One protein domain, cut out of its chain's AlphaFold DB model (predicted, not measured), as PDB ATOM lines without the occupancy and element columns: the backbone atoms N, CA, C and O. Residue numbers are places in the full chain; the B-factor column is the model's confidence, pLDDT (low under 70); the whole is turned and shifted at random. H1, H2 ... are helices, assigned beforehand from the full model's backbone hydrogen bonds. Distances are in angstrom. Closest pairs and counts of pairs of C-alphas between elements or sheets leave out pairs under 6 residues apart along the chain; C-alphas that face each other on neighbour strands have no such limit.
ATOM      1  N   ILE A 373     119.924 139.600 139.657       88.44
ATOM      2  CA  ILE A 373     118.515 139.204 139.749       88.44
ATOM      3  C   ILE A 373     117.831 139.724 141.021       88.44
ATOM      4  O   ILE A 373     116.633 140.018 141.008       88.44
ATOM      5  N   ASN A 374     118.584 139.908 142.108       84.38
ATOM      6  CA  ASN A 374     118.078 140.464 143.365       84.38
ATOM      7  C   ASN A 374     118.036 142.011 143.380       84.38
ATOM      8  O   ASN A 374     117.783 142.635 144.411       84.38
ATOM      9  N   ASN A 375     118.329 142.659 142.254       78.94
ATOM     10  CA  ASN A 375     118.400 144.111 142.167       78.94
ATOM     11  C   ASN A 375     117.005 144.767 142.116       78.94
ATOM     12  O   ASN A 375     116.032 144.168 141.661       78.94
ATOM     13  N   LYS A 376     116.912 146.026 142.568       66.81
ATOM     14  CA  LYS A 376     115.669 146.822 142.560       66.81
ATOM     15  C   LYS A 376     115.313 147.361 141.172       66.81
ATOM     16  O   LYS A 376     114.133 147.524 140.875       66.81
ATOM     17  N   LYS A 377     116.316 147.666 140.339       72.44
ATOM     18  CA  LYS A 377     116.118 148.055 138.933       72.44
ATOM     19  C   LYS A 377     115.889 146.775 138.132       72.44
ATOM     20  O   LYS A 377     116.695 145.854 138.243       72.44
ATOM     21  N   ASN A 378     114.801 146.700 137.364       67.81
ATOM     22  CA  ASN A 378     114.553 145.542 136.509       67.81
ATOM     23  C   ASN A 378     115.673 145.454 135.453       67.81
ATOM     24  O   ASN A 378     115.795 146.334 134.605       67.81
ATOM     25  N   ILE A 379     116.486 144.401 135.546       80.88
ATOM     26  CA  ILE A 379     117.589 144.071 134.633       80.88
ATOM     27  C   ILE A 379     117.452 142.633 134.112       80.88
ATOM     28  O   ILE A 379     118.434 141.914 133.923       80.88
ATOM     29  N   ASP A 380     116.211 142.193 133.909       86.19
ATOM     30  CA  ASP A 380     115.872 140.813 133.549       86.19
ATOM     31  C   ASP A 380     116.516 140.380 132.225       86.19
ATOM     32  O   ASP A 380     117.031 139.271 132.104       86.19
ATOM     33  N   GLU A 381     116.559 141.278 131.243       79.00
ATOM     34  CA  GLU A 381     117.148 140.985 129.934       79.00
ATOM     35  C   GLU A 381     118.671 140.777 130.020       79.00
ATOM     36  O   GLU A 381     119.214 139.897 129.353       79.00
ATOM     37  N   VAL A 382     119.350 141.502 130.917       86.12
ATOM     38  CA  VAL A 382     120.782 141.314 131.221       86.12
ATOM     39  C   VAL A 382     121.019 139.976 131.905       86.12
ATOM     40  O   VAL A 382     121.969 139.275 131.566       86.12
ATOM     41  N   CYS A 383     120.143 139.600 132.840       91.31
ATOM     42  CA  CYS A 383     120.195 138.282 133.469       91.31
ATOM     43  C   CYS A 383     120.062 137.180 132.409       91.31
ATOM     44  O   CYS A 383     120.796 136.198 132.459       91.31
ATOM     45  N   GLY A 384     119.193 137.376 131.415       90.50
ATOM     46  CA  GLY A 384     119.041 136.470 130.281       90.50
ATOM     47  C   GLY A 384     120.302 136.356 129.414       90.50
ATOM     48  O   GLY A 384     120.705 135.246 129.072       90.50
ATOM     49  N   LEU A 385     120.971 137.476 129.109       88.75
ATOM     50  CA  LEU A 385     122.255 137.469 128.390       88.75
ATOM     51  C   LEU A 385     123.363 136.760 129.173       88.75
ATOM     52  O   LEU A 385     124.111 135.966 128.606       88.75
ATOM     53  N   LEU A 386     123.448 137.017 130.478       91.75
ATOM     54  CA  LEU A 386     124.402 136.351 131.360       91.75
ATOM     55  C   LEU A 386     124.136 134.842 131.397       91.75
ATOM     56  O   LEU A 386     125.073 134.052 131.310       91.75
ATOM     57  N   MET A 387     122.865 134.434 131.449       91.94
ATOM     58  CA  MET A 387     122.502 133.022 131.389       91.94
ATOM     59  C   MET A 387     122.878 132.377 130.057       91.94
ATOM     60  O   MET A 387     123.403 131.268 130.054       91.94
ATOM     61  N   GLN A 388     122.651 133.069 128.938       91.50
ATOM     62  CA  GLN A 388     123.070 132.592 127.622       91.50
ATOM     63  C   GLN A 388     124.589 132.387 127.565       91.50
ATOM     64  O   GLN A 388     125.043 131.349 127.091       91.50
ATOM     65  N   TYR A 389     125.367 133.328 128.103       91.81
ATOM     66  CA  TYR A 389     126.819 133.190 128.208       91.81
ATOM     67  C   TYR A 389     127.228 132.005 129.102       91.81
ATOM     68  O   TYR A 389     128.106 131.228 128.738       91.81
ATOM     69  N   GLY A 390     126.542 131.800 130.232       93.19
ATOM     70  CA  GLY A 390     126.768 130.641 131.102       93.19
ATOM     71  C   GLY A 390     126.524 129.307 130.399       93.19
ATOM     72  O   GLY A 390     127.334 128.391 130.527       93.19
ATOM     73  N   VAL A 391     125.466 129.215 129.590       93.75
ATOM     74  CA  VAL A 391     125.197 128.035 128.753       93.75
ATOM     75  C   VAL A 391     126.301 127.816 127.715       93.75
ATOM     76  O   VAL A 391     126.706 126.678 127.496       93.75
ATOM     77  N   GLU A 392     126.820 128.879 127.100       92.06
ATOM     78  CA  GLU A 392     127.917 128.788 126.124       92.06
ATOM     79  C   GLU A 392     129.233 128.306 126.759       92.06
ATOM     80  O   GLU A 392     129.968 127.542 126.133       92.06
ATOM     81  N   CYS A 393     129.523 128.703 128.002       92.00
ATOM     82  CA  CYS A 393     130.749 128.316 128.705       92.00
ATOM     83  C   CYS A 393     130.668 126.953 129.406       92.00
ATOM     84  O   CYS A 393     131.654 126.215 129.419       92.00
ATOM     85  N   PHE A 394     129.524 126.630 130.014       93.75
ATOM     86  CA  PHE A 394     129.383 125.501 130.945       93.75
ATOM     87  C   PHE A 394     128.355 124.451 130.494       93.75
ATOM     88  O   PHE A 394     128.179 123.433 131.163       93.75
ATOM     89  N   GLY A 395     127.705 124.666 129.346       92.50
ATOM     90  CA  GLY A 395     126.681 123.784 128.792       92.50
ATOM     91  C   GLY A 395     125.283 124.033 129.364       92.50
ATOM     92  O   GLY A 395     125.105 124.697 130.386       92.50
ATOM     93  N   ALA A 396     124.262 123.477 128.705       91.38
ATOM     94  CA  ALA A 396     122.860 123.711 129.060       91.38
ATOM     95  C   ALA A 396     122.524 123.275 130.500       91.38
ATOM     96  O   ALA A 396     121.767 123.960 131.187       91.38
ATOM     97  N   GLU A 397     123.145 122.197 130.994       90.19
ATOM     98  CA  GLU A 397     122.963 121.667 132.358       90.19
ATOM     99  C   GLU A 397     123.249 122.687 133.468       90.19
ATOM    100  O   GLU A 397     122.693 122.591 134.563       90.19
ATOM    101  N   TRP A 398     124.053 123.717 133.186       91.81
ATOM    102  CA  TRP A 398     124.288 124.832 134.103       91.81
ATOM    103  C   TRP A 398     122.983 125.524 134.545       91.81
ATOM    104  O   TRP A 398     122.848 125.942 135.699       91.81
ATOM    105  N   LEU A 399     121.955 125.549 133.687       91.12
ATOM    106  CA  LEU A 399     120.636 126.113 134.000       91.12
ATOM    107  C   LEU A 399     119.944 125.420 135.189       91.12
ATOM    108  O   LEU A 399     119.145 126.055 135.885       91.12
ATOM    109  N   ASN A 400     120.282 124.159 135.490       89.06
ATOM    110  CA  ASN A 400     119.767 123.462 136.672       89.06
ATOM    111  C   ASN A 400     120.231 124.115 137.985       89.06
ATOM    112  O   ASN A 400     119.492 124.090 138.971       89.06
ATOM    113  N   LYS A 401     121.408 124.754 138.001       86.00
ATOM    114  CA  LYS A 401     121.886 125.535 139.154       86.00
ATOM    115  C   LYS A 401     121.122 126.853 139.275       86.00
ATOM    116  O   LYS A 401     120.678 127.211 140.363       86.00
ATOM    117  N   ILE A 402     120.852 127.519 138.152       86.50
ATOM    118  CA  ILE A 402     120.083 128.775 138.120       86.50
ATOM    119  C   ILE A 402     118.645 128.596 138.608       86.50
ATOM    120  O   ILE A 402     118.117 129.427 139.353       86.50
ATOM    121  N   LYS A 403     118.035 127.457 138.279       88.06
ATOM    122  CA  LYS A 403     116.722 127.054 138.790       88.06
ATOM    123  C   LYS A 403     116.638 127.081 140.322       88.06
ATOM    124  O   LYS A 403     115.587 127.425 140.867       88.06
ATOM    125  N   VAL A 404     117.723 126.746 141.028       89.31
ATOM    126  CA  VAL A 404     117.779 126.805 142.501       89.31
ATOM    127  C   VAL A 404     117.657 128.249 142.985       89.31
ATOM    128  O   VAL A 404     116.877 128.522 143.901       89.31
ATOM    129  N   TYR A 405     118.339 129.187 142.328       89.50
ATOM    130  CA  TYR A 405     118.273 130.605 142.680       89.50
ATOM    131  C   TYR A 405     116.888 131.207 142.434       89.50
ATOM    132  O   TYR A 405     116.400 131.950 143.284       89.50
ATOM    133  N   PHE A 406     116.193 130.846 141.350       90.00
ATOM    134  CA  PHE A 406     114.808 131.296 141.137       90.00
ATOM    135  C   PHE A 406     113.893 130.937 142.315       90.00
ATOM    136  O   PHE A 406     113.118 131.781 142.773       90.00
ATOM    137  N   LYS A 407     114.038 129.722 142.859       88.56
ATOM    138  CA  LYS A 407     113.292 129.282 144.047       88.56
ATOM    139  C   LYS A 407     113.733 130.021 145.305       88.56
ATOM    140  O   LYS A 407     112.887 130.511 146.053       88.56
ATOM    141  N   GLN A 408     115.042 130.134 145.529       89.94
ATOM    142  CA  GLN A 408     115.610 130.798 146.703       89.94
ATOM    143  C   GLN A 408     115.172 132.266 146.808       89.94
ATOM    144  O   GLN A 408     114.770 132.712 147.884       89.94
ATOM    145  N   PHE A 409     115.205 133.002 145.695       88.56
ATOM    146  CA  PHE A 409     114.842 134.420 145.635       88.56
ATOM    147  C   PHE A 409     113.357 134.667 145.349       88.56
ATOM    148  O   PHE A 409     112.950 135.820 145.218       88.56
ATOM    149  N   LYS A 410     112.538 133.606 145.288       89.94
ATOM    150  CA  LYS A 410     111.089 133.678 145.037       89.94
ATOM    151  C   LYS A 410     110.757 134.506 143.791       89.94
ATOM    152  O   LYS A 410     109.864 135.356 143.812       89.94
ATOM    153  N   ILE A 411     111.504 134.272 142.716       90.75
ATOM    154  CA  ILE A 411     111.283 134.944 141.436       90.75
ATOM    155  C   ILE A 411     109.907 134.539 140.915       90.75
ATOM    156  O   ILE A 411     109.566 133.359 140.882       90.75
ATOM    157  N   THR A 412     109.094 135.528 140.542       92.25
ATOM    158  CA  THR A 412     107.746 135.258 140.041       92.25
ATOM    159  C   THR A 412     107.817 134.510 138.708       92.25
ATOM    160  O   THR A 412     108.754 134.737 137.937       92.25
ATOM    161  N   PRO A 413     106.822 133.665 138.382       93.69
ATOM    162  CA  PRO A 413     106.839 132.913 137.129       93.69
ATOM    163  C   PRO A 413     106.940 133.800 135.887       93.69
ATOM    164  O   PRO A 413     107.646 133.472 134.943       93.69
ATOM    165  N   ASP A 414     106.280 134.957 135.924       92.56
ATOM    166  CA  ASP A 414     106.301 135.937 134.840       92.56
ATOM    167  C   ASP A 414     107.706 136.509 134.604       92.56
ATOM    168  O   ASP A 414     108.194 136.526 133.477       92.56
ATOM    169  N   ARG A 415     108.402 136.879 135.686       92.31
ATOM    170  CA  ARG A 415     109.774 137.388 135.635       92.31
ATOM    171  C   ARG A 415     110.771 136.310 135.205       92.31
ATOM    172  O   ARG A 415     111.641 136.571 134.382       92.31
ATOM    173  N   ALA A 416     110.637 135.096 135.740       92.75
ATOM    174  CA  ALA A 416     111.468 133.957 135.355       92.75
ATOM    175  C   ALA A 416     111.311 133.627 133.861       92.75
ATOM    176  O   ALA A 416     112.313 133.444 133.171       92.75
ATOM    177  N   GLY A 417     110.070 133.626 133.357       93.44
ATOM    178  CA  GLY A 417     109.769 133.470 131.935       93.44
ATOM    179  C   GLY A 417     110.464 134.528 131.078       93.44
ATOM    180  O   GLY A 417     111.116 134.167 130.099       93.44
ATOM    181  N   LYS A 418     110.418 135.803 131.496       91.88
ATOM    182  CA  LYS A 418     111.089 136.916 130.806       91.88
ATOM    183  C   LYS A 418     112.593 136.706 130.682       91.88
ATOM    184  O   LYS A 418     113.159 136.886 129.610       91.88
ATOM    185  N   ILE A 419     113.241 136.327 131.783       92.81
ATOM    186  CA  ILE A 419     114.691 136.110 131.826       92.81
ATOM    187  C   ILE A 419     115.078 134.931 130.923       92.81
ATOM    188  O   ILE A 419     115.994 135.045 130.109       92.81
ATOM    189  N   LEU A 420     114.364 133.806 131.046       93.38
ATOM    190  CA  LEU A 420     114.626 132.597 130.261       93.38
ATOM    191  C   LEU A 420     114.389 132.821 128.764       93.38
ATOM    192  O   LEU A 420     115.102 132.240 127.949       93.38
ATOM    193  N   ALA A 421     113.430 133.674 128.387       92.25
ATOM    194  CA  ALA A 421     113.084 133.964 126.994       92.25
ATOM    195  C   ALA A 421     114.269 134.497 126.163       92.25
ATOM    196  O   ALA A 421     114.281 134.331 124.940       92.25
ATOM    197  N   SER A 422     115.288 135.070 126.806       88.38
ATOM    198  CA  SER A 422     116.515 135.546 126.156       88.38
ATOM    199  C   SER A 422     117.475 134.435 125.712       88.38
ATOM    200  O   SER A 422     118.379 134.704 124.922       88.38
ATOM    201  N   LEU A 423     117.306 133.198 126.196       90.62
ATOM    202  CA  LEU A 423     118.147 132.060 125.809       90.62
ATOM    203  C   LEU A 423     117.961 131.710 124.329       90.62
ATOM    204  O   LEU A 423     116.853 131.798 123.799       90.62
ATOM    205  N   ARG A 424     119.027 131.286 123.650       88.75
ATOM    206  CA  ARG A 424     118.938 130.794 122.268       88.75
ATOM    207  C   ARG A 424     118.162 129.479 122.209       88.75
ATOM    208  O   ARG A 424     118.118 128.723 123.169       88.75
ATOM    209  N   ASP A 425     117.542 129.223 121.067       88.50
ATOM    210  CA  ASP A 425     116.722 128.035 120.871       88.50
ATOM    211  C   ASP A 425     117.586 126.789 120.635       88.50
ATOM    212  O   ASP A 425     118.393 126.744 119.703       88.50
ATOM    213  N   SER A 426     117.415 125.771 121.482       87.94
ATOM    214  CA  SER A 426     117.996 124.438 121.301       87.94
ATOM    215  C   SER A 426     117.157 123.381 122.022       87.94
ATOM    216  O   SER A 426     116.535 123.665 123.047       87.94
ATOM    217  N   GLN A 427     117.173 122.140 121.522       88.38
ATOM    218  CA  GLN A 427     116.475 121.027 122.182       88.38
ATOM    219  C   GLN A 427     116.937 120.817 123.630       88.38
ATOM    220  O   GLN A 427     116.123 120.513 124.499       88.38
ATOM    221  N   GLU A 428     118.232 121.001 123.894       90.50
ATOM    222  CA  GLU A 428     118.816 120.876 125.232       90.50
ATOM    223  C   GLU A 428     118.223 121.917 126.189       90.50
ATOM    224  O   GLU A 428     117.782 121.575 127.285       90.50
ATOM    225  N   ILE A 429     118.130 123.176 125.750       92.00
ATOM    226  CA  ILE A 429     117.552 124.263 126.546       92.00
ATOM    227  C   ILE A 429     116.066 124.010 126.793       92.00
ATOM    228  O   ILE A 429     115.615 124.102 127.935       92.00
ATOM    229  N   TRP A 430     115.301 123.643 125.762       92.19
ATOM    230  CA  TRP A 430     113.870 123.372 125.919       92.19
ATOM    231  C   TRP A 430     113.604 122.203 126.871       92.19
ATOM    232  O   TRP A 430     112.728 122.315 127.725       92.19
ATOM    233  N   SER A 431     114.404 121.134 126.795       91.38
ATOM    234  CA  SER A 431     114.300 119.981 127.703       91.38
ATOM    235  C   SER A 431     114.532 120.384 129.163       91.38
ATOM    236  O   SER A 431     113.842 119.917 130.066       91.38
ATOM    237  N   ILE A 432     115.472 121.298 129.417       91.81
ATOM    238  CA  ILE A 432     115.714 121.808 130.771       91.81
ATOM    239  C   ILE A 432     114.576 122.729 131.227       91.81
ATOM    240  O   ILE A 432     114.163 122.652 132.385       91.81
ATOM    241  N   ILE A 433     114.026 123.554 130.328       91.62
ATOM    242  CA  ILE A 433     112.871 124.427 130.602       91.62
ATOM    243  C   ILE A 433     111.611 123.615 130.936       91.62
ATOM    244  O   ILE A 433     110.833 124.027 131.797       91.62
ATOM    245  N   GLU A 434     111.416 122.440 130.336       90.25
ATOM    246  CA  GLU A 434     110.363 121.485 130.731       90.25
ATOM    247  C   GLU A 434     110.516 120.991 132.172       90.25
ATOM    248  O   GLU A 434     109.531 120.649 132.817       90.25
ATOM    249  N   GLY A 435     111.731 121.017 132.718       87.25
ATOM    250  CA  GLY A 435     111.973 120.707 134.119       87.25
ATOM    251  C   GLY A 435     111.583 121.823 135.097       87.25
ATOM    252  O   GLY A 435     111.553 121.561 136.304       87.25
ATOM    253  N   PHE A 436     111.354 123.067 134.655       88.75
ATOM    254  CA  PHE A 436     110.904 124.162 135.533       88.75
ATOM    255  C   PHE A 436     109.440 123.967 135.964       88.75
ATOM    256  O   PHE A 436     108.755 123.076 135.488       88.75
ATOM    257  N   GLU A 437     108.965 124.766 136.926       87.88
ATOM    258  CA  GLU A 437     107.550 124.733 137.324       87.88
ATOM    259  C   GLU A 437     106.650 125.093 136.129       87.88
ATOM    260  O   GLU A 437     107.004 125.975 135.343       87.88
ATOM    261  N   ASP A 438     105.483 124.445 136.007       83.00
ATOM    262  CA  ASP A 438     104.590 124.581 134.840       83.00
ATOM    263  C   ASP A 438     104.244 126.043 134.522       83.00
ATOM    264  O   ASP A 438     104.192 126.459 133.366       83.00
ATOM    265  N   ASN A 439     104.078 126.864 135.560       91.88
ATOM    266  CA  ASN A 439     103.814 128.294 135.423       91.88
ATOM    267  C   ASN A 439     104.994 129.078 134.806       91.88
ATOM    268  O   ASN A 439     104.756 130.050 134.097       91.88
ATOM    269  N   ILE A 440     106.247 128.682 135.052       93.12
ATOM    270  CA  ILE A 440     107.450 129.295 134.470       93.12
ATOM    271  C   ILE A 440     107.596 128.847 133.021       93.12
ATOM    272  O   ILE A 440     107.876 129.682 132.164       93.12
ATOM    273  N   ASN A 441     107.385 127.556 132.744       92.75
ATOM    274  CA  ASN A 441     107.425 127.014 131.385       92.75
ATOM    275  C   ASN A 441     106.430 127.751 130.481       92.75
ATOM    276  O   ASN A 441     106.794 128.234 129.408       92.75
ATOM    277  N   GLU A 442     105.202 127.923 130.966       93.94
ATOM    278  CA  GLU A 442     104.167 128.643 130.236       93.94
ATOM    279  C   GLU A 442     104.557 130.103 129.988       93.94
ATOM    280  O   GLU A 442     104.474 130.603 128.866       93.94
ATOM    281  N   LYS A 443     105.075 130.788 131.012       95.31
ATOM    282  CA  LYS A 443     105.519 132.181 130.884       95.31
ATOM    283  C   LYS A 443     106.718 132.350 129.955       95.31
ATOM    284  O   LYS A 443     106.742 133.322 129.204       95.31
ATOM    285  N   TYR A 444     107.666 131.414 129.951       94.94
ATOM    286  CA  TYR A 444     108.775 131.395 128.996       94.94
ATOM    287  C   TYR A 444     108.251 131.387 127.560       94.94
ATOM    288  O   TYR A 444     108.571 132.285 126.782       94.94
ATOM    289  N   TRP A 445     107.393 130.423 127.224       94.19
ATOM    290  CA  TRP A 445     106.892 130.280 125.861       94.19
ATOM    291  C   TRP A 445     105.947 131.396 125.441       94.19
ATOM    292  O   TRP A 445     105.896 131.692 124.253       94.19
ATOM    293  N   LEU A 446     105.223 132.035 126.363       93.06
ATOM    294  CA  LEU A 446     104.395 133.205 126.050       93.06
ATOM    295  C   LEU A 446     105.231 134.460 125.767       93.06
ATOM    296  O   LEU A 446     104.862 135.265 124.916       93.06
ATOM    297  N   GLN A 447     106.367 134.619 126.448       92.62
ATOM    298  CA  GLN A 447     107.205 135.818 126.346       92.62
ATOM    299  C   GLN A 447     108.371 135.676 125.356       92.62
ATOM    300  O   GLN A 447     108.984 136.676 124.976       92.62
ATOM    301  N   LYS A 448     108.675 134.450 124.911       92.25
ATOM    302  CA  LYS A 448     109.728 134.155 123.935       92.25
ATOM    303  C   LYS A 448     109.534 134.965 122.652       92.25
ATOM    304  O   LYS A 448     108.481 134.887 122.016       92.25
ATOM    305  N   GLN A 449     110.545 135.741 122.267       90.25
ATOM    306  CA  GLN A 449     110.521 136.458 120.995       90.25
ATOM    307  C   GLN A 449     110.819 135.480 119.852       90.25
ATOM    308  O   GLN A 449     111.845 134.795 119.906       90.25
ATOM    309  N   PRO A 450     109.942 135.385 118.837       90.88
ATOM    310  CA  PRO A 450     110.151 134.467 117.734       90.88
ATOM    311  C   PRO A 450     111.263 134.976 116.819       90.88
ATOM    312  O   PRO A 450     111.264 136.125 116.379       90.88
TER     313      PRO A 450
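What this domain is: This is residues 373 to 450 of the 567 residues of an uncharacterized protein of Escherichia coli 2-460-02_S1_C1 (UniProt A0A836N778). Five helices form a compact cluster in which H1 and H2 make a helical hairpin on one side and H5 crosses the short helix H3 on the other. H3 sits between H1 and H5, while H4 packs on the beginning of H2. The printed part has 78 residues with five named helices, H1 to H5 in chain order, and no named strand; the class is all helix, and the packing is mostly crossed. The whole is compact, with a radius of gyration of the C-alphas of 11.3 A, and rounded, spanning 31 by 25 by 24 A.

Where its parts are: The longest helix, H1, holds residues 380 to 394 and runs 20.6 A from C-alpha 380 at (115.872, 140.813, 133.549) to C-alpha 394 at (129.383, 125.501, 130.945). H2, residues 396 to 408, measures 20.3 A. H3 holds residues 413 to 420 and spans 10.4 A. H4 holds residues 427 to 434 and spans 10.5 A. H5, residues 438 to 447, runs 14.3 A and ends at C-alpha 447 at (107.205, 135.818, 126.346).

How they stand to each other: H1 and H2 form a helical hairpin and touch at a steep tilt of 41 degrees, opposite ways. Their closest C-alphas are those of Val 391 and Trp 398, 6.3 A apart; H1 touches H2 with residues 387 to 391 alone, and H2 touches H1 with residues 397 to 399 alone. H1 also touches H3, at a steep tilt of 51 degrees, the same way, with the closest C-alphas, those of Gly 384 and Ile 419, 4.6 A apart. H3 touches H5 with 21 pairs of C-alphas within 8 A, at a steep tilt of 57 degrees, the same way; the closest C-alphas are those of Gly 417 and Tyr 444, 3.7 A apart. H2 touches H4 with residues 396 to 400 alone, at a shallow tilt of 20 degrees, the same way, and the closest C-alphas, those of Ala 396 and Ile 429, are 5.9 A apart. H4 and H5 are close but not clearly touching, with the closest C-alphas, those of Ile 433 and Asn 441, 6.1 A apart. H2 and H3 are likewise close but not clearly touching, at 7.2 A between the C-alphas of Phe 406 and Ala 416, their closest. H1 is apart from H4 and H5, H2 is apart from H5, and H3 and H4 are only just apart, closest at 8.4 A. In H1, H3, H4 and H5 every O i to N i+4 pair is within hydrogen-bond range; in H2 4 of 9 are, beside 8 of 10 O i to N i+3 pairs.

The domain as a whole: The two C-alphas farthest apart are those of Lys 376 and Gln 427, at 32.9 A. The printed part, residues 373 to 450, has no cut. The links H1 to H2, H2 to H3 and H4 to H5 are tight, H3 to H4 is short, and no link is long. The mean pLDDT of the printed part is 89.5, and residues 376 and 378 are under 70.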